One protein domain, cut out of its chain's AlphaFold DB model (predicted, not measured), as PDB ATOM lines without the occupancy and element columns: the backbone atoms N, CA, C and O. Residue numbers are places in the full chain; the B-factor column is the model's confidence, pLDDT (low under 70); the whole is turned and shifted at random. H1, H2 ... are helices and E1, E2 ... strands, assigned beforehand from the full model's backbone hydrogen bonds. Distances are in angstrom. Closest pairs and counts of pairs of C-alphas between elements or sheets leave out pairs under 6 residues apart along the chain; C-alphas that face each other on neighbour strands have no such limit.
ATOM      1  N   PRO A   2     210.603 146.092 245.250       48.53
ATOM      2  CA  PRO A   2     210.295 145.706 243.876       48.53
ATOM      3  C   PRO A   2     210.236 146.970 243.016       48.53
ATOM      4  O   PRO A   2     209.951 148.062 243.525       48.53
ATOM      5  N   VAL A   3     210.567 146.830 241.731       55.81
ATOM      6  CA  VAL A   3     210.352 147.880 240.732       55.81
ATOM      7  C   VAL A   3     208.945 148.421 240.959       55.81
ATOM      8  O   VAL A   3     207.990 147.658 240.899       55.81
ATOM      9  N   ASN A   4     208.841 149.700 241.324       58.12
ATOM     10  CA  ASN A   4     207.570 150.324 241.668       58.12
ATOM     11  C   ASN A   4     206.562 150.019 240.546       58.12
ATOM     12  O   ASN A   4     206.797 150.450 239.413       58.12
ATOM     13  N   GLU A   5     205.499 149.258 240.840       57.88
ATOM     14  CA  GLU A   5     204.494 148.795 239.860       57.88
ATOM     15  C   GLU A   5     203.886 149.967 239.074       57.88
ATOM     16  O   GLU A   5     203.436 149.839 237.935       57.88
ATOM     17  N   ASP A   6     203.963 151.165 239.651       55.66
ATOM     18  CA  ASP A   6     203.520 152.404 239.045       55.66
ATOM     19  C   ASP A   6     204.493 153.036 238.047       55.66
ATOM     20  O   ASP A   6     204.217 154.112 237.521       55.66
ATOM     21  N   SER A   7     205.618 152.408 237.732       66.12
ATOM     22  CA  SER A   7     206.602 152.972 236.810       66.12
ATOM     23  C   SER A   7     206.893 152.029 235.652       66.12
ATOM     24  O   SER A   7     207.318 150.892 235.832       66.12
ATOM     25  N   ARG A   8     206.696 152.524 234.424       75.44
ATOM     26  CA  ARG A   8     207.144 151.808 233.229       75.44
ATOM     27  C   ARG A   8     208.667 151.870 233.188       75.44
ATOM     28  O   ARG A   8     209.237 152.960 233.082       75.44
ATOM     29  N   ARG A   9     209.295 150.702 233.299       81.69
ATOM     30  CA  ARG A   9     210.740 150.502 233.216       81.69
ATOM     31  C   ARG A   9     211.057 149.863 231.870       81.69
ATOM     32  O   ARG A   9     210.498 148.825 231.533       81.69
ATOM     33  N   SER A  10     211.942 150.494 231.114       87.06
ATOM     34  CA  SER A  10     212.435 149.991 229.836       87.06
ATOM     35  C   SER A  10     213.944 149.835 229.928       87.06
ATOM     36  O   SER A  10     214.642 150.771 230.317       87.06
ATOM     37  N   LEU A  11     214.437 148.651 229.579       89.62
ATOM     38  CA  LEU A  11     215.860 148.373 229.441       89.62
ATOM     39  C   LEU A  11     216.186 148.269 227.958       89.62
ATOM     40  O   LEU A  11     215.562 147.502 227.230       89.62
ATOM     41  N   TYR A  12     217.166 149.047 227.529       90.88
ATOM     42  CA  TYR A  12     217.743 148.988 226.199       90.88
ATOM     43  C   TYR A  12     219.078 148.277 226.318       90.88
ATOM     44  O   TYR A  12     219.985 148.773 226.985       90.88
ATOM     45  N   VAL A  13     219.178 147.103 225.708       91.62
ATOM     46  CA  VAL A  13     220.412 146.326 225.682       91.62
ATOM     47  C   VAL A  13     221.018 146.448 224.296       91.62
ATOM     48  O   VAL A  13     220.387 146.106 223.300       91.62
ATOM     49  N   PHE A  14     222.250 146.927 224.249       90.12
ATOM     50  CA  PHE A  14     223.056 147.036 223.048       90.12
ATOM     51  C   PHE A  14     224.189 146.023 223.139       90.12
ATOM     52  O   PHE A  14     224.876 145.947 224.157       90.12
ATOM     53  N   ALA A  15     224.389 145.255 222.074       88.56
ATOM     54  CA  ALA A  15     225.453 144.269 221.987       88.56
ATOM     55  C   ALA A  15     226.053 144.260 220.580       88.56
ATOM     56  O   ALA A  15     225.340 144.369 219.582       88.56
ATOM     57  N   CYS A  16     227.372 144.112 220.494       85.44
ATOM     58  CA  CYS A  16     228.046 143.811 219.235       85.44
ATOM     59  C   CYS A  16     227.861 142.326 218.897       85.44
ATOM     60  O   CYS A  16     228.273 141.468 219.668       85.44
ATOM     61  N   THR A  17     227.312 142.011 217.724       77.00
ATOM     62  CA  THR A  17     227.065 140.619 217.306       77.00
ATOM     63  C   THR A  17     228.268 139.929 216.665       77.00
ATOM     64  O   THR A  17     228.197 138.734 216.416       77.00
ATOM     65  N   LYS A  18     229.378 140.639 216.419       80.31
ATOM     66  CA  LYS A  18     230.565 140.078 215.750       80.31
ATOM     67  C   LYS A  18     231.284 139.059 216.642       80.31
ATOM     68  O   LYS A  18     231.464 139.308 217.829       80.31
ATOM     69  N   SER A  19     231.832 138.004 216.042       77.88
ATOM     70  CA  SER A  19     232.622 136.947 216.712       77.88
ATOM     71  C   SER A  19     233.732 137.470 217.640       77.88
ATOM     72  O   SER A  19     233.984 136.921 218.705       77.88
ATOM     73  N   ARG A  20     234.384 138.581 217.272       80.75
ATOM     74  CA  ARG A  20     235.481 139.199 218.041       80.75
ATOM     75  C   ARG A  20     235.048 139.889 219.344       80.75
ATOM     76  O   ARG A  20     235.902 140.354 220.094       80.75
ATOM     77  N   CYS A  21     233.748 140.029 219.588       80.81
ATOM     78  CA  CYS A  21     233.173 140.851 220.655       80.81
ATOM     79  C   CYS A  21     232.886 140.058 221.954       80.81
ATOM     80  O   CYS A  21     231.857 140.252 222.573       80.81
ATOM     81  N   ILE A  22     233.789 139.193 222.429       72.62
ATOM     82  CA  ILE A  22     233.509 138.194 223.501       72.62
ATOM     83  C   ILE A  22     233.396 138.796 224.930       72.62
ATOM     84  O   ILE A  22     233.131 138.096 225.903       72.62
ATOM     85  N   GLY A  23     233.596 140.106 225.102       80.69
ATOM     86  CA  GLY A  23     233.723 140.736 226.422       80.69
ATOM     87  C   GLY A  23     232.565 141.644 226.835       80.69
ATOM     88  O   GLY A  23     231.849 142.198 226.004       80.69
ATOM     89  N   THR A  24     232.485 141.923 228.139       83.81
ATOM     90  CA  THR A  24     231.571 142.912 228.738       83.81
ATOM     91  C   THR A  24     231.655 144.304 228.095       83.81
ATOM     92  O   THR A  24     230.666 145.023 228.056       83.81
ATOM     93  N   SER A  25     232.812 144.691 227.545       86.19
ATOM     94  CA  SER A  25     232.996 145.973 226.844       86.19
ATOM     95  C   SER A  25     232.218 146.089 225.530       86.19
ATOM     96  O   SER A  25     232.087 147.185 224.994       86.19
ATOM     97  N   SER A  26     231.729 144.968 225.001       90.19
ATOM     98  CA  SER A  26     230.934 144.912 223.772       90.19
ATOM     99  C   SER A  26     229.431 145.017 224.030       90.19
ATOM    100  O   SER A  26     228.642 144.883 223.094       90.19
ATOM    101  N   TRP A  27     229.053 145.234 225.292       91.94
ATOM    102  CA  TRP A  27     227.683 145.303 225.761       91.94
ATOM    103  C   TRP A  27     227.447 146.599 226.527       91.94
ATOM    104  O   TRP A  27     228.286 147.060 227.301       91.94
ATOM    105  N   GLU A  28     226.267 147.172 226.340       93.00
ATOM    106  CA  GLU A  28     225.824 148.343 227.076       93.00
ATOM    107  C   GLU A  28     224.341 148.218 227.395       93.00
ATOM    108  O   GLU A  28     223.536 147.859 226.539       93.00
ATOM    109  N   VAL A  29     223.979 148.503 228.644       93.50
ATOM    110  CA  VAL A  29     222.589 148.460 229.091       93.50
ATOM    111  C   VAL A  29     222.200 149.831 229.601       93.50
ATOM    112  O   VAL A  29     222.823 150.368 230.517       93.50
ATOM    113  N   ILE A  30     221.155 150.386 228.997       90.75
ATOM    114  CA  ILE A  30     220.596 151.675 229.369       90.75
ATOM    115  C   ILE A  30     219.197 151.461 229.920       90.75
ATOM    116  O   ILE A  30     218.336 150.892 229.250       90.75
ATOM    117  N   ARG A  31     218.936 151.962 231.122       88.56
ATOM    118  CA  ARG A  31     217.590 152.008 231.682       88.56
ATOM    119  C   ARG A  31     216.947 153.359 231.416       88.56
ATOM    120  O   ARG A  31     217.532 154.411 231.655       88.56
ATOM    121  N   SER A  32     215.691 153.318 230.993       85.19
ATOM    122  CA  SER A  32     214.783 154.457 231.021       85.19
ATOM    123  C   SER A  32     213.597 154.128 231.912       85.19
ATOM    124  O   SER A  32     212.981 153.068 231.792       85.19
ATOM    125  N   GLN A  33     213.270 155.039 232.818       78.31
ATOM    126  CA  GLN A  33     212.122 154.902 233.698       78.31
ATOM    127  C   GLN A  33     211.424 156.250 233.784       78.31
ATOM    128  O   GLN A  33     212.060 157.269 234.044       78.31
ATOM    129  N   LYS A  34     210.111 156.260 233.543       68.69
ATOM    130  CA  LYS A  34     209.267 157.430 233.796       68.69
ATOM    131  C   LYS A  34     208.470 157.169 235.065       68.69
ATOM    132  O   LYS A  34     207.646 156.254 235.091       68.69
ATOM    133  N   GLN A  35     208.670 157.975 236.103       63.91
ATOM    134  CA  GLN A  35     207.745 157.978 237.233       63.91
ATOM    135  C   GLN A  35     206.391 158.555 236.793       63.91
ATOM    136  O   GLN A  35     206.324 159.685 236.298       63.91
ATOM    137  N   LYS A  36     205.298 157.802 237.007       57.88
ATOM    138  CA  LYS A  36     203.918 158.263 236.744       57.88
ATOM    139  C   LYS A  36     203.649 159.641 237.360       57.88
ATOM    140  O   LYS A  36     203.115 160.512 236.686       57.88
ATOM    141  N   ALA A  37     204.118 159.893 238.584       59.16
ATOM    142  CA  ALA A  37     203.905 161.163 239.283       59.16
ATOM    143  C   ALA A  37     204.526 162.388 238.578       59.16
ATOM    144  O   ALA A  37     203.988 163.493 238.676       59.16
ATOM    145  N   LEU A  38     205.652 162.221 237.874       57.16
ATOM    146  CA  LEU A  38     206.293 163.294 237.108       57.16
ATOM    147  C   LEU A  38     205.655 163.435 235.719       57.16
ATOM    148  O   LEU A  38     205.415 164.555 235.272       57.16
ATOM    149  N   ILE A 231     215.169 135.296 227.819       93.88
ATOM    150  CA  ILE A 231     215.391 136.162 228.978       93.88
ATOM    151  C   ILE A 231     214.870 135.448 230.222       93.88
ATOM    152  O   ILE A 231     213.739 134.970 230.228       93.88
ATOM    153  N   ARG A 232     215.671 135.448 231.284       93.94
ATOM    154  CA  ARG A 232     215.277 135.044 232.631       93.94
ATOM    155  C   ARG A 232     215.277 136.274 233.534       93.94
ATOM    156  O   ARG A 232     216.318 136.896 233.743       93.94
ATOM    157  N   TYR A 233     214.111 136.650 234.050       93.25
ATOM    158  CA  TYR A 233     213.945 137.833 234.895       93.25
ATOM    159  C   TYR A 233     213.816 137.426 236.365       93.25
ATOM    160  O   TYR A 233     212.934 136.643 236.701       93.25
ATOM    161  N   ALA A 234     214.673 137.955 237.244       91.69
ATOM    162  CA  ALA A 234     214.603 137.690 238.683       91.69
ATOM    163  C   ALA A 234     215.271 138.824 239.476       91.69
ATOM    164  O   ALA A 234     216.419 138.723 239.915       91.69
ATOM    165  N   TYR A 235     214.545 139.926 239.665       91.56
ATOM    166  CA  TYR A 235     215.069 141.099 240.360       91.56
ATOM    167  C   TYR A 235     215.405 140.813 241.831       91.56
ATOM    168  O   TYR A 235     214.553 140.391 242.607       91.56
ATOM    169  N   GLY A 236     216.652 141.070 242.227       90.62
ATOM    170  CA  GLY A 236     217.186 140.746 243.551       90.62
ATOM    171  C   GLY A 236     217.444 139.256 243.784       90.62
ATOM    172  O   GLY A 236     217.916 138.904 244.862       90.62
ATOM    173  N   GLY A 237     217.153 138.402 242.799       90.69
ATOM    174  CA  GLY A 237     217.418 136.971 242.849       90.69
ATOM    175  C   GLY A 237     218.862 136.627 242.492       90.69
ATOM    176  O   GLY A 237     219.754 137.479 242.481       90.69
ATOM    177  N   GLU A 238     219.085 135.358 242.162       90.56
ATOM    178  CA  GLU A 238     220.403 134.855 241.794       90.56
ATOM    179  C   GLU A 238     220.484 134.494 240.297       90.56
ATOM    180  O   GLU A 238     219.535 133.919 239.742       90.56
ATOM    181  N   PRO A 239     221.616 134.803 239.632       93.25
ATOM    182  CA  PRO A 239     221.891 134.313 238.288       93.25
ATOM    183  C   PRO A 239     221.968 132.786 238.250       93.25
ATOM    184  O   PRO A 239     222.444 132.160 239.200       93.25
ATOM    185  N   LEU A 240     221.575 132.200 237.123       91.62
ATOM    186  CA  LEU A 240     221.840 130.798 236.831       91.62
ATOM    187  C   LEU A 240     223.260 130.683 236.265       91.62
ATOM    188  O   LEU A 240     223.563 131.253 235.213       91.62
ATOM    189  N   TRP A 241     224.134 129.970 236.970       91.31
ATOM    190  CA  TRP A 241     225.556 129.925 236.647       91.31
ATOM    191  C   TRP A 241     225.927 128.657 235.864       91.31
ATOM    192  O   TRP A 241     225.766 127.568 236.400       91.31
ATOM    193  N   PRO A 242     226.486 128.773 234.644       87.75
ATOM    194  CA  PRO A 242     226.970 127.627 233.863       87.75
ATOM    195  C   PRO A 242     228.313 127.058 234.348       87.75
ATOM    196  O   PRO A 242     228.788 126.031 233.873       87.75
ATOM    197  N   ILE A 243     228.959 127.780 235.257       88.19
ATOM    198  CA  ILE A 243     230.256 127.498 235.869       88.19
ATOM    199  C   ILE A 243     230.138 127.807 237.366       88.19
ATOM    200  O   ILE A 243     229.180 128.469 237.760       88.19
ATOM    201  N   PRO A 244     231.082 127.392 238.224       87.56
ATOM    202  CA  PRO A 244     231.017 127.728 239.642       87.56
ATOM    203  C   PRO A 244     230.869 129.241 239.845       87.56
ATOM    204  O   PRO A 244     231.508 130.028 239.138       87.56
ATOM    205  N   ARG A 245     230.013 129.640 240.799       87.88
ATOM    206  CA  ARG A 245     229.695 131.048 241.077       87.88
ATOM    207  C   ARG A 245     230.971 131.879 241.173       87.88
ATOM    208  O   ARG A 245     231.880 131.557 241.936       87.88
ATOM    209  N   GLN A 246     230.988 132.991 240.448       84.56
ATOM    210  CA  GLN A 246     232.092 133.939 240.481       84.56
ATOM    211  C   GLN A 246     231.769 135.128 241.386       84.56
ATOM    212  O   GLN A 246     230.634 135.604 241.439       84.56
ATOM    213  N   CYS A 247     232.790 135.648 242.067       85.81
ATOM    214  CA  CYS A 247     232.701 136.923 242.768       85.81
ATOM    215  C   CYS A 247     232.800 138.061 241.745       85.81
ATOM    216  O   CYS A 247     233.897 138.463 241.358       85.81
ATOM    217  N   LEU A 248     231.654 138.560 241.284       88.50
ATOM    218  CA  LEU A 248     231.610 139.701 240.373       88.50
ATOM    219  C   LEU A 248     231.823 141.006 241.140       88.50
ATOM    220  O   LEU A 248     231.206 141.235 242.180       88.50
ATOM    221  N   ASN A 249     232.664 141.887 240.600       90.50
ATOM    222  CA  ASN A 249     232.836 143.231 241.142       90.50
ATOM    223  C   ASN A 249     231.731 144.157 240.614       90.50
ATOM    224  O   ASN A 249     231.849 144.762 239.544       90.50
ATOM    225  N   ILE A 250     230.630 144.220 241.354       92.44
ATOM    226  CA  ILE A 250     229.488 145.062 241.018       92.44
ATOM    227  C   ILE A 250     229.739 146.459 241.585       92.44
ATOM    228  O   ILE A 250     229.751 146.663 242.798       92.44
ATOM    229  N   ASN A 251     229.925 147.433 240.700       92.75
ATOM    230  CA  ASN A 251     230.117 148.815 241.101       92.75
ATOM    231  C   ASN A 251     228.797 149.374 241.657       92.75
ATOM    232  O   ASN A 251     227.727 149.082 241.105       92.75
ATOM    233  N   PRO A 252     228.836 150.230 242.690       92.69
ATOM    234  CA  PRO A 252     227.663 150.976 243.120       92.69
ATOM    235  C   PRO A 252     227.115 151.869 242.003       92.69
ATOM    236  O   PRO A 252     227.811 152.220 241.046       92.69
ATOM    237  N   CYS A 253     225.849 152.245 242.129       91.19
ATOM    238  CA  CYS A 253     225.202 153.171 241.217       91.19
ATOM    239  C   CYS A 253     225.947 154.512 241.188       91.19
ATOM    240  O   CYS A 253     226.155 155.138 242.224       91.19
ATOM    241  N   GLU A 254     226.276 154.990 239.991       89.25
ATOM    242  CA  GLU A 254     227.021 156.241 239.799       89.25
ATOM    243  C   GLU A 254     226.238 157.482 240.250       89.25
ATOM    244  O   GLU A 254     226.828 158.506 240.576       89.25
ATOM    245  N   SER A 255     224.905 157.402 240.295       88.25
ATOM    246  CA  SER A 255     224.053 158.546 240.621       88.25
ATOM    247  C   SER A 255     223.742 158.687 242.107       88.25
ATOM    248  O   SER A 255     223.693 159.805 242.610       88.25
ATOM    249  N   CYS A 256     223.495 157.579 242.814       89.38
ATOM    250  CA  CYS A 256     223.104 157.604 244.230       89.38
ATOM    251  C   CYS A 256     224.031 156.814 245.159       89.38
ATOM    252  O   CYS A 256     223.811 156.826 246.366       89.38
ATOM    253  N   GLY A 257     225.035 156.110 244.630       89.69
ATOM    254  CA  GLY A 257     225.992 155.329 245.420       89.69
ATOM    255  C   GLY A 257     225.427 154.057 246.058       89.69
ATOM    256  O   GLY A 257     226.149 153.383 246.784       89.69
ATOM    257  N   SER A 258     224.161 153.708 245.809       90.94
ATOM    258  CA  SER A 258     223.568 152.466 246.317       90.94
ATOM    259  C   SER A 258     224.093 151.248 245.564       90.94
ATOM    260  O   SER A 258     224.509 151.353 244.409       90.94
ATOM    261  N   GLU A 259     224.009 150.075 246.182       93.44
ATOM    262  CA  GLU A 259     224.327 148.816 245.512       93.44
ATOM    263  C   GLU A 259     223.443 148.583 244.276       93.44
ATOM    264  O   GLU A 259     222.324 149.105 244.153       93.44
ATOM    265  N   ARG A 260     223.960 147.775 243.346       92.75
ATOM    266  CA  ARG A 260     223.174 147.227 242.242       92.75
ATOM    267  C   ARG A 260     222.778 145.790 242.579       92.75
ATOM    268  O   ARG A 260     223.592 145.022 243.087       92.75
ATOM    269  N   LYS A 261     221.532 145.426 242.293       93.38
ATOM    270  CA  LYS A 261     221.004 144.066 242.445       93.38
ATOM    271  C   LYS A 261     220.903 143.403 241.077       93.38
ATOM    272  O   LYS A 261     220.769 144.092 240.068       93.38
ATOM    273  N   PHE A 262     220.984 142.078 241.046       94.88
ATOM    274  CA  PHE A 262     220.704 141.317 239.830       94.88
ATOM    275  C   PHE A 262     219.286 141.641 239.351       94.88
ATOM    276  O   PHE A 262     218.373 141.705 240.166       94.88
ATOM    277  N   GLU A 263     219.104 141.906 238.062       93.69
ATOM    278  CA  GLU A 263     217.791 142.201 237.486       93.69
ATOM    279  C   GLU A 263     217.338 141.089 236.544       93.69
ATOM    280  O   GLU A 263     216.241 140.549 236.699       93.69
ATOM    281  N   MET A 264     218.181 140.736 235.575       95.00
ATOM    282  CA  MET A 264     217.854 139.733 234.569       95.00
ATOM    283  C   MET A 264     219.102 139.096 233.973       95.00
ATOM    284  O   MET A 264     220.202 139.650 234.022       95.00
ATOM    285  N   GLN A 265     218.900 137.943 233.356       95.69
ATOM    286  CA  GLN A 265     219.887 137.189 232.608       95.69
ATOM    287  C   GLN A 265     219.368 136.994 231.186       95.69
ATOM    288  O   GLN A 265     218.299 136.427 230.971       95.69
ATOM    289  N   LEU A 266     220.119 137.493 230.211       94.19
ATOM    290  CA  LEU A 266     219.877 137.206 228.805       94.19
ATOM    291  C   LEU A 266     220.456 135.838 228.478       94.19
ATOM    292  O   LEU A 266     221.522 135.478 228.986       94.19
ATOM    293  N   MET A 267     219.754 135.117 227.612       92.19
ATOM    294  CA  MET A 267     220.112 133.782 227.157       92.19
ATOM    295  C   MET A 267     220.428 133.805 225.656       92.19
ATOM    296  O   MET A 267     219.846 134.618 224.930       92.19
ATOM    297  N   PRO A 268     221.293 132.904 225.151       87.62
ATOM    298  CA  PRO A 268     221.680 132.879 223.739       87.62
ATOM    299  C   PRO A 268     220.497 132.699 222.777       87.62
ATOM    300  O   PRO A 268     220.578 133.128 221.627       87.62
ATOM    301  N   GLY A 269     219.370 132.153 223.257       87.31
ATOM    302  CA  GLY A 269     218.114 132.053 222.509       87.31
ATOM    303  C   GLY A 269     217.634 133.384 221.918       87.31
ATOM    304  O   GLY A 269     217.010 133.382 220.860       87.31
ATOM    305  N   ILE A 270     218.011 134.530 222.500       86.50
ATOM    306  CA  ILE A 270     217.660 135.852 221.956       86.50
ATOM    307  C   ILE A 270     218.230 136.100 220.550       86.50
ATOM    308  O   ILE A 270     217.637 136.843 219.770       86.50
ATOM    309  N   LEU A 271     219.336 135.442 220.186       79.81
ATOM    310  CA  LEU A 271     219.921 135.532 218.843       79.81
ATOM    311  C   LEU A 271     219.016 134.896 217.776       79.81
ATOM    312  O   LEU A 271     219.040 135.314 216.620       79.81
ATOM    313  N   MET A 272     218.160 133.936 218.152       75.12
ATOM    314  CA  MET A 272     217.180 133.345 217.231       75.12
ATOM    315  C   MET A 272     216.157 134.373 216.736       75.12
ATOM    316  O   MET A 272     215.650 134.232 215.625       75.12
ATOM    317  N   LEU A 273     215.881 135.423 217.518       74.12
ATOM    318  CA  LEU A 273     214.972 136.497 217.111       74.12
ATOM    319  C   LEU A 273     215.543 137.302 215.942       74.12
ATOM    320  O   LEU A 273     214.804 137.688 215.041       74.12
ATOM    321  N   GLU A 274     216.862 137.509 215.912       66.94
ATOM    322  CA  GLU A 274     217.525 138.185 214.795       66.94
ATOM    323  C   GLU A 274     217.450 137.352 213.507       66.94
ATOM    324  O   GLU A 274     217.309 137.898 212.413       66.94
ATOM    325  N   LEU A 275     217.470 136.023 213.635       60.25
ATOM    326  CA  LEU A 275     217.348 135.090 212.514       60.25
ATOM    327  C   LEU A 275     215.919 134.962 211.970       60.25
ATOM    328  O   LEU A 275     215.719 134.287 210.959       60.25
ATOM    329  N   MET A 276     214.906 135.538 212.621       56.12
ATOM    330  CA  MET A 276     213.546 135.586 212.072       56.12
ATOM    331  C   MET A 276     213.391 136.640 210.968       56.12
ATOM    332  O   MET A 276     212.416 136.584 210.221       56.12
ATOM    333  N   ASP A 277     214.362 137.541 210.806       59.88
ATOM    334  CA  ASP A 277     214.417 138.452 209.668       59.88
ATOM    335  C   ASP A 277     214.880 137.690 208.412       59.88
ATOM    336  O   ASP A 277     216.045 137.297 208.270       59.88
ATOM    337  N   SER A 278     213.937 137.435 207.502       53.97
ATOM    338  CA  SER A 278     214.125 136.640 206.281       53.97
ATOM    339  C   SER A 278     215.275 137.139 205.405       53.97
ATOM    340  O   SER A 278     215.911 136.336 204.728       53.97
ATOM    341  N   ASN A 279     215.592 138.432 205.472       56.06
ATOM    342  CA  ASN A 279     216.616 139.059 204.639       56.06
ATOM    343  C   ASN A 279     218.047 138.688 205.054       56.06
ATOM    344  O   ASN A 279     218.967 138.764 204.243       56.06
ATOM    345  N   LYS A 280     218.263 138.275 206.311       54.03
ATOM    346  CA  LYS A 280     219.605 137.944 206.818       54.03
ATOM    347  C   LYS A 280     219.974 136.472 206.614       54.03
ATOM    348  O   LYS A 280     221.159 136.155 206.535       54.03
ATOM    349  N   ARG A 281     218.988 135.571 206.479       52.44
ATOM    350  CA  ARG A 281     219.214 134.120 206.292       52.44
ATOM    351  C   ARG A 281     219.964 133.777 205.006       52.44
ATOM    352  O   ARG A 281     220.731 132.819 205.001       52.44
ATOM    353  N   GLU A 282     219.766 134.545 203.938       50.22
ATOM    354  CA  GLU A 282     220.335 134.245 202.616       50.22
ATOM    355  C   GLU A 282     221.838 134.536 202.498       50.22
ATOM    356  O   GLU A 282     222.487 134.027 201.587       50.22
ATOM    357  N   LEU A 283     222.426 135.306 203.421       52.59
ATOM    358  CA  LEU A 283     223.802 135.787 203.275       52.59
ATOM    359  C   LEU A 283     224.879 134.890 203.896       52.59
ATOM    360  O   LEU A 283     226.052 135.152 203.662       52.59
ATOM    361  N   GLY A 284     224.535 133.859 204.681       47.28
ATOM    362  CA  GLY A 284     225.515 132.912 205.250       47.28
ATOM    363  C   GLY A 284     226.652 133.541 206.084       47.28
ATOM    364  O   GLY A 284     227.612 132.858 206.426       47.28
ATOM    365  N   LEU A 285     226.556 134.832 206.412       47.78
ATOM    366  CA  LEU A 285     227.593 135.674 207.027       47.78
ATOM    367  C   LEU A 285     227.399 135.810 208.540       47.78
ATOM    368  O   LEU A 285     227.620 136.868 209.130       47.78
ATOM    369  N   PHE A 286     226.950 134.742 209.181       54.78
ATOM    370  CA  PHE A 286     226.669 134.767 210.603       54.78
ATOM    371  C   PHE A 286     227.925 134.427 211.410       54.78
ATOM    372  O   PHE A 286     228.069 133.339 211.959       54.78
ATOM    373  N   GLU A 287     228.849 135.388 211.489       58.31
ATOM    374  CA  GLU A 287     229.777 135.465 212.620       58.31
ATOM    375  C   GLU A 287     228.975 135.930 213.834       58.31
ATOM    376  O   GLU A 287     228.806 137.131 214.047       58.31
ATOM    377  N   HIS A 288     228.451 134.983 214.607       66.69
ATOM    378  CA  HIS A 288     227.826 135.298 215.881       66.69
ATOM    379  C   HIS A 288     228.873 135.346 216.992       66.69
ATOM    380  O   HIS A 288     229.861 134.617 216.997       66.69
ATOM    381  N   MET A 289     228.654 136.256 217.930       71.75
ATOM    382  CA  MET A 289     229.362 136.291 219.196       71.75
ATOM    383  C   MET A 289     228.992 135.044 220.009       71.75
ATOM    384  O   MET A 289     227.812 134.819 220.274       71.75
ATOM    385  N   ASP A 290     229.996 134.287 220.449       78.31
ATOM    386  CA  ASP A 290     229.804 133.145 221.340       78.31
ATOM    387  C   ASP A 290     229.810 133.613 222.803       78.31
ATOM    388  O   ASP A 290     230.816 134.105 223.320       78.31
ATOM    389  N   TRP A 291     228.680 133.450 223.489       87.06
ATOM    390  CA  TRP A 291     228.510 133.751 224.914       87.06
ATOM    391  C   TRP A 291     227.480 132.795 225.529       87.06
ATOM    392  O   TRP A 291     226.616 132.280 224.825       87.06
ATOM    393  N   SER A 292     227.573 132.529 226.836       87.00
ATOM    394  CA  SER A 292     226.634 131.623 227.521       87.00
ATOM    395  C   SER A 292     225.469 132.356 228.173       87.00
ATOM    396  O   SER A 292     224.340 131.878 228.137       87.00
ATOM    397  N   SER A 293     225.721 133.500 228.806       91.56
ATOM    398  CA  SER A 293     224.698 134.335 229.446       91.56
ATOM    399  C   SER A 293     225.212 135.758 229.654       91.56
ATOM    400  O   SER A 293     226.396 135.948 229.922       91.56
ATOM    401  N   ALA A 294     224.334 136.758 229.572       93.62
ATOM    402  CA  ALA A 294     224.665 138.138 229.924       93.62
ATOM    403  C   ALA A 294     223.819 138.568 231.124       93.62
ATOM    404  O   ALA A 294     222.592 138.599 231.064       93.62
ATOM    405  N   LEU A 295     224.489 138.856 232.233       95.50
ATOM    406  CA  LEU A 295     223.893 139.189 233.519       95.50
ATOM    407  C   LEU A 295     223.780 140.701 233.648       95.50
ATOM    408  O   LEU A 295     224.779 141.406 233.509       95.50
ATOM    409  N   VAL A 296     222.586 141.201 233.941       95.56
ATOM    410  CA  VAL A 296     222.314 142.630 234.097       95.56
ATOM    411  C   VAL A 296     222.066 142.946 235.564       95.56
ATOM    412  O   VAL A 296     221.249 142.302 236.226       95.56
ATOM    413  N   TYR A 297     222.772 143.958 236.055       94.50
ATOM    414  CA  TYR A 297     222.695 144.462 237.417       94.50
ATOM    415  C   TYR A 297     222.271 145.914 237.416       94.50
ATOM    416  O   TYR A 297     222.903 146.754 236.768       94.50
ATOM    417  N   SER A 298     221.271 146.209 238.237       92.81
ATOM    418  CA  SER A 298     220.643 147.517 238.249       92.81
ATOM    419  C   SER A 298     220.508 148.115 239.631       92.81
ATOM    420  O   SER A 298     220.443 147.411 240.636       92.81
ATOM    421  N   CYS A 299     220.471 149.443 239.676       91.31
ATOM    422  CA  CYS A 299     220.377 150.205 240.917       91.31
ATOM    423  C   CYS A 299     219.182 149.771 241.785       91.31
ATOM    424  O   CYS A 299     218.035 149.827 241.332       91.31
ATOM    425  N   GLU A 300     219.443 149.430 243.054       89.19
ATOM    426  CA  GLU A 300     218.405 149.012 244.007       89.19
ATOM    427  C   GLU A 300     217.315 150.078 244.198       89.19
ATOM    428  O   GLU A 300     216.122 149.767 244.240       89.19
ATOM    429  N   ASN A 301     217.727 151.349 244.252       86.50
ATOM    430  CA  ASN A 301     216.837 152.496 244.419       86.50
ATOM    431  C   ASN A 301     216.151 152.929 243.116       86.50
ATOM    432  O   ASN A 301     215.374 153.882 243.133       86.50
ATOM    433  N   SER A 302     216.432 152.264 241.987       84.69
ATOM    434  CA  SER A 302     215.840 152.571 240.677       84.69
ATOM    435  C   SER A 302     215.902 154.068 240.321       84.69
ATOM    436  O   SER A 302     214.920 154.667 239.888       84.69
ATOM    437  N   CYS A 303     217.062 154.697 240.528       82.38
ATOM    438  CA  CYS A 303     217.253 156.132 240.306       82.38
ATOM    439  C   CYS A 303     216.975 156.547 238.848       82.38
ATOM    440  O   CYS A 303     217.342 155.831 237.919       82.38
ATOM    441  N   GLU A 304     216.381 157.719 238.624       73.81
ATOM    442  CA  GLU A 304     216.091 158.217 237.264       73.81
ATOM    443  C   GLU A 304     217.339 158.738 236.534       73.81
ATOM    444  O   GLU A 304     217.425 158.652 235.313       73.81
ATOM    445  N   SER A 305     218.320 159.262 237.274       67.25
ATOM    446  CA  SER A 305     219.564 159.826 236.731       67.25
ATOM    447  C   SER A 305     220.636 158.781 236.409       67.25
ATOM    448  O   SER A 305     221.568 159.081 235.665       67.25
ATOM    449  N   GLY A 306     220.504 157.564 236.944       62.25
ATOM    450  CA  GLY A 306     221.408 156.450 236.665       62.25
ATOM    451  C   GLY A 306     220.940 155.714 235.428       62.25
ATOM    452  O   GLY A 306     220.156 154.774 235.537       62.25
ATOM    453  N   SER A 307     221.376 156.179 234.262       68.44
ATOM    454  CA  SER A 307     220.957 155.618 232.979       68.44
ATOM    455  C   SER A 307     221.722 154.351 232.610       68.44
ATOM    456  O   SER A 307     221.157 153.511 231.923       68.44
ATOM    457  N   LYS A 308     222.971 154.180 233.066       88.56
ATOM    458  CA  LYS A 308     223.817 153.037 232.699       88.56
ATOM    459  C   LYS A 308     223.818 151.942 233.766       88.56
ATOM    460  O   LYS A 308     224.273 152.143 234.900       88.56
ATOM    461  N   GLU A 309     223.344 150.773 233.361       91.56
ATOM    462  CA  GLU A 309     223.358 149.566 234.179       91.56
ATOM    463  C   GLU A 309     224.616 148.741 233.911       91.56
ATOM    464  O   GLU A 309     225.271 148.872 232.871       91.56
ATOM    465  N   GLN A 310     224.996 147.917 234.886       93.25
ATOM    466  CA  GLN A 310     226.196 147.103 234.771       93.25
ATOM    467  C   GLN A 310     225.834 145.746 234.180       93.25
ATOM    468  O   GLN A 310     224.939 145.064 234.671       93.25
ATOM    469  N   VAL A 311     226.556 145.345 233.141       94.69
ATOM    470  CA  VAL A 311     226.413 144.037 232.501       94.69
ATOM    471  C   VAL A 311     227.658 143.195 232.761       94.69
ATOM    472  O   VAL A 311     228.752 143.737 232.897       94.69
ATOM    473  N   PHE A 312     227.497 141.881 232.856       93.31
ATOM    474  CA  PHE A 312     228.580 140.902 232.891       93.31
ATOM    475  C   PHE A 312     228.275 139.787 231.902       93.31
ATOM    476  O   PHE A 312     227.221 139.166 231.983       93.31
ATOM    477  N   VAL A 313     229.195 139.526 230.980       91.62
ATOM    478  CA  VAL A 313     229.026 138.480 229.966       91.62
ATOM    479  C   VAL A 313     229.821 137.259 230.392       91.62
ATOM    480  O   VAL A 313     231.020 137.351 230.650       91.62
ATOM    481  N   LEU A 314     229.141 136.123 230.487       89.69
ATOM    482  CA  LEU A 314     229.753 134.838 230.769       89.69
ATOM    483  C   LEU A 314     230.212 134.199 229.458       89.69
ATOM    484  O   LEU A 314     229.451 134.102 228.491       89.69
ATOM    485  N   SER A 315     231.462 133.741 229.446       83.69
ATOM    486  CA  SER A 315     232.033 133.018 228.312       83.69
ATOM    487  C   SER A 315     231.258 131.726 228.017       83.69
ATOM    488  O   SER A 315     230.594 131.186 228.912       83.69
ATOM    489  N   PRO A 316     231.347 131.204 226.783       78.12
ATOM    490  CA  PRO A 316     230.804 129.898 226.433       78.12
ATOM    491  C   PRO A 316     231.326 128.789 227.344       78.12
ATOM    492  O   PRO A 316     232.456 128.840 227.835       78.12
ATOM    493  N   ILE A 317     230.497 127.768 227.533       71.75
ATOM    494  CA  ILE A 317     230.890 126.549 228.234       71.75
ATOM    495  C   ILE A 317     231.761 125.736 227.275       71.75
ATOM    496  O   ILE A 317     231.252 125.162 226.318       71.75
ATOM    497  N   THR A 318     233.070 125.737 227.524       60.66
ATOM    498  CA  THR A 318     234.054 124.844 226.889       60.66
ATOM    499  C   THR A 318     234.221 123.558 227.679       60.66
ATOM    500  O   THR A 318     234.395 123.660 228.931       60.66
TER     501      THR A 318
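What this domain is: This is residues 2 to 38 and 231 to 318 of the 318 residues of a protein of Aplanochytrium stocchinoi (UniProt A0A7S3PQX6). A single six-stranded sheet, strongly twisted and curled like part of a barrel, forms the body, with the long hairpin of E1 and E2 at one edge and short E3 at the other. Two short helices follow E4: H1 only grazes the sheet, and beyond it residues 276 to 285, which include H2, stick out, while a long loop of residues 234 to 259 joins E3 to E4. The printed part has 125 residues, with named elements in the order E1, E2, E3, E4, H1, H2, E5, E6, and the sheet, all antiparallel, runs E1, E2, E6, E5, E4, E3. The class is mixed, helices and strands, though under half of the residues are in named elements. The whole is compact, with a radius of gyration of the C-alphas of 16.0 A and spans of 48 by 35 by 21 A.

Where its parts are: E1, residues 7 to 15, begins at C-alpha 7 (206.602, 152.972, 236.810) and is 25.5 A long. E2, residues 27 to 35, is 26.3 A long. E6, residues 308 to 314, is 19.2 A long and ends at C-alpha 314 (229.753, 134.838, 230.769). E5, residues 293 to 299, is 20.1 A long, and E4, residues 260 to 266, is 17.1 A long. E3 is residues 231 to 233. H1, residues 268 to 274, is 11.2 A long, and H2 is residues 278 to 281, with C-alpha 278 at (214.125, 136.640, 206.281).

How they stand to each other: Edge strand E1 forms a hairpin with E2, their directions 166 degrees apart, with N 12 to O 30 at 2.8 A. E6 is staggered: residues 308 to 309 pair with E2, with N 309 to O 29 at 2.9 A, and residues 310 to 314 with E5. E5 and E6 form a hairpin, with N 312 to O 295 at 2.8 A. E5 and E4 are antiparallel at 150 degrees, with N 263 to O 296 at 2.9 A. E4 and edge strand E3 form a hairpin, with N 232 to O 265 at 2.8 A. H1 only grazes the sheet, with its residues 268 to 270; its closest C-alphas to E5 are those of Pro 268 and Ser 293, 6.6 A apart. In H1, 0 of 3 O i to N i+4 pairs are within hydrogen-bond range, but 4 of 4 O i to N i+3 pairs are; H2 is too short for any O i to N i+4 pair. H2 is not on the sheet, and H1 and H2 are only just apart, their closest C-alphas 8.2 A from each other.

The domain as a whole: The C-alphas farthest apart are those of Ala 37 and Gly 284, at 49.2 A. Residues 39 to 230 are not printed, and C-alphas 38 and 231 are 29.7 A apart across the cut. The links E1 to E2, E3 to E4 and H2 to E5 are long. Mean pLDDT of the printed part is 80.8, and it is under 70 at residues 2 to 7, 34 to 38, 274 to 288, 305 to 307 and 318.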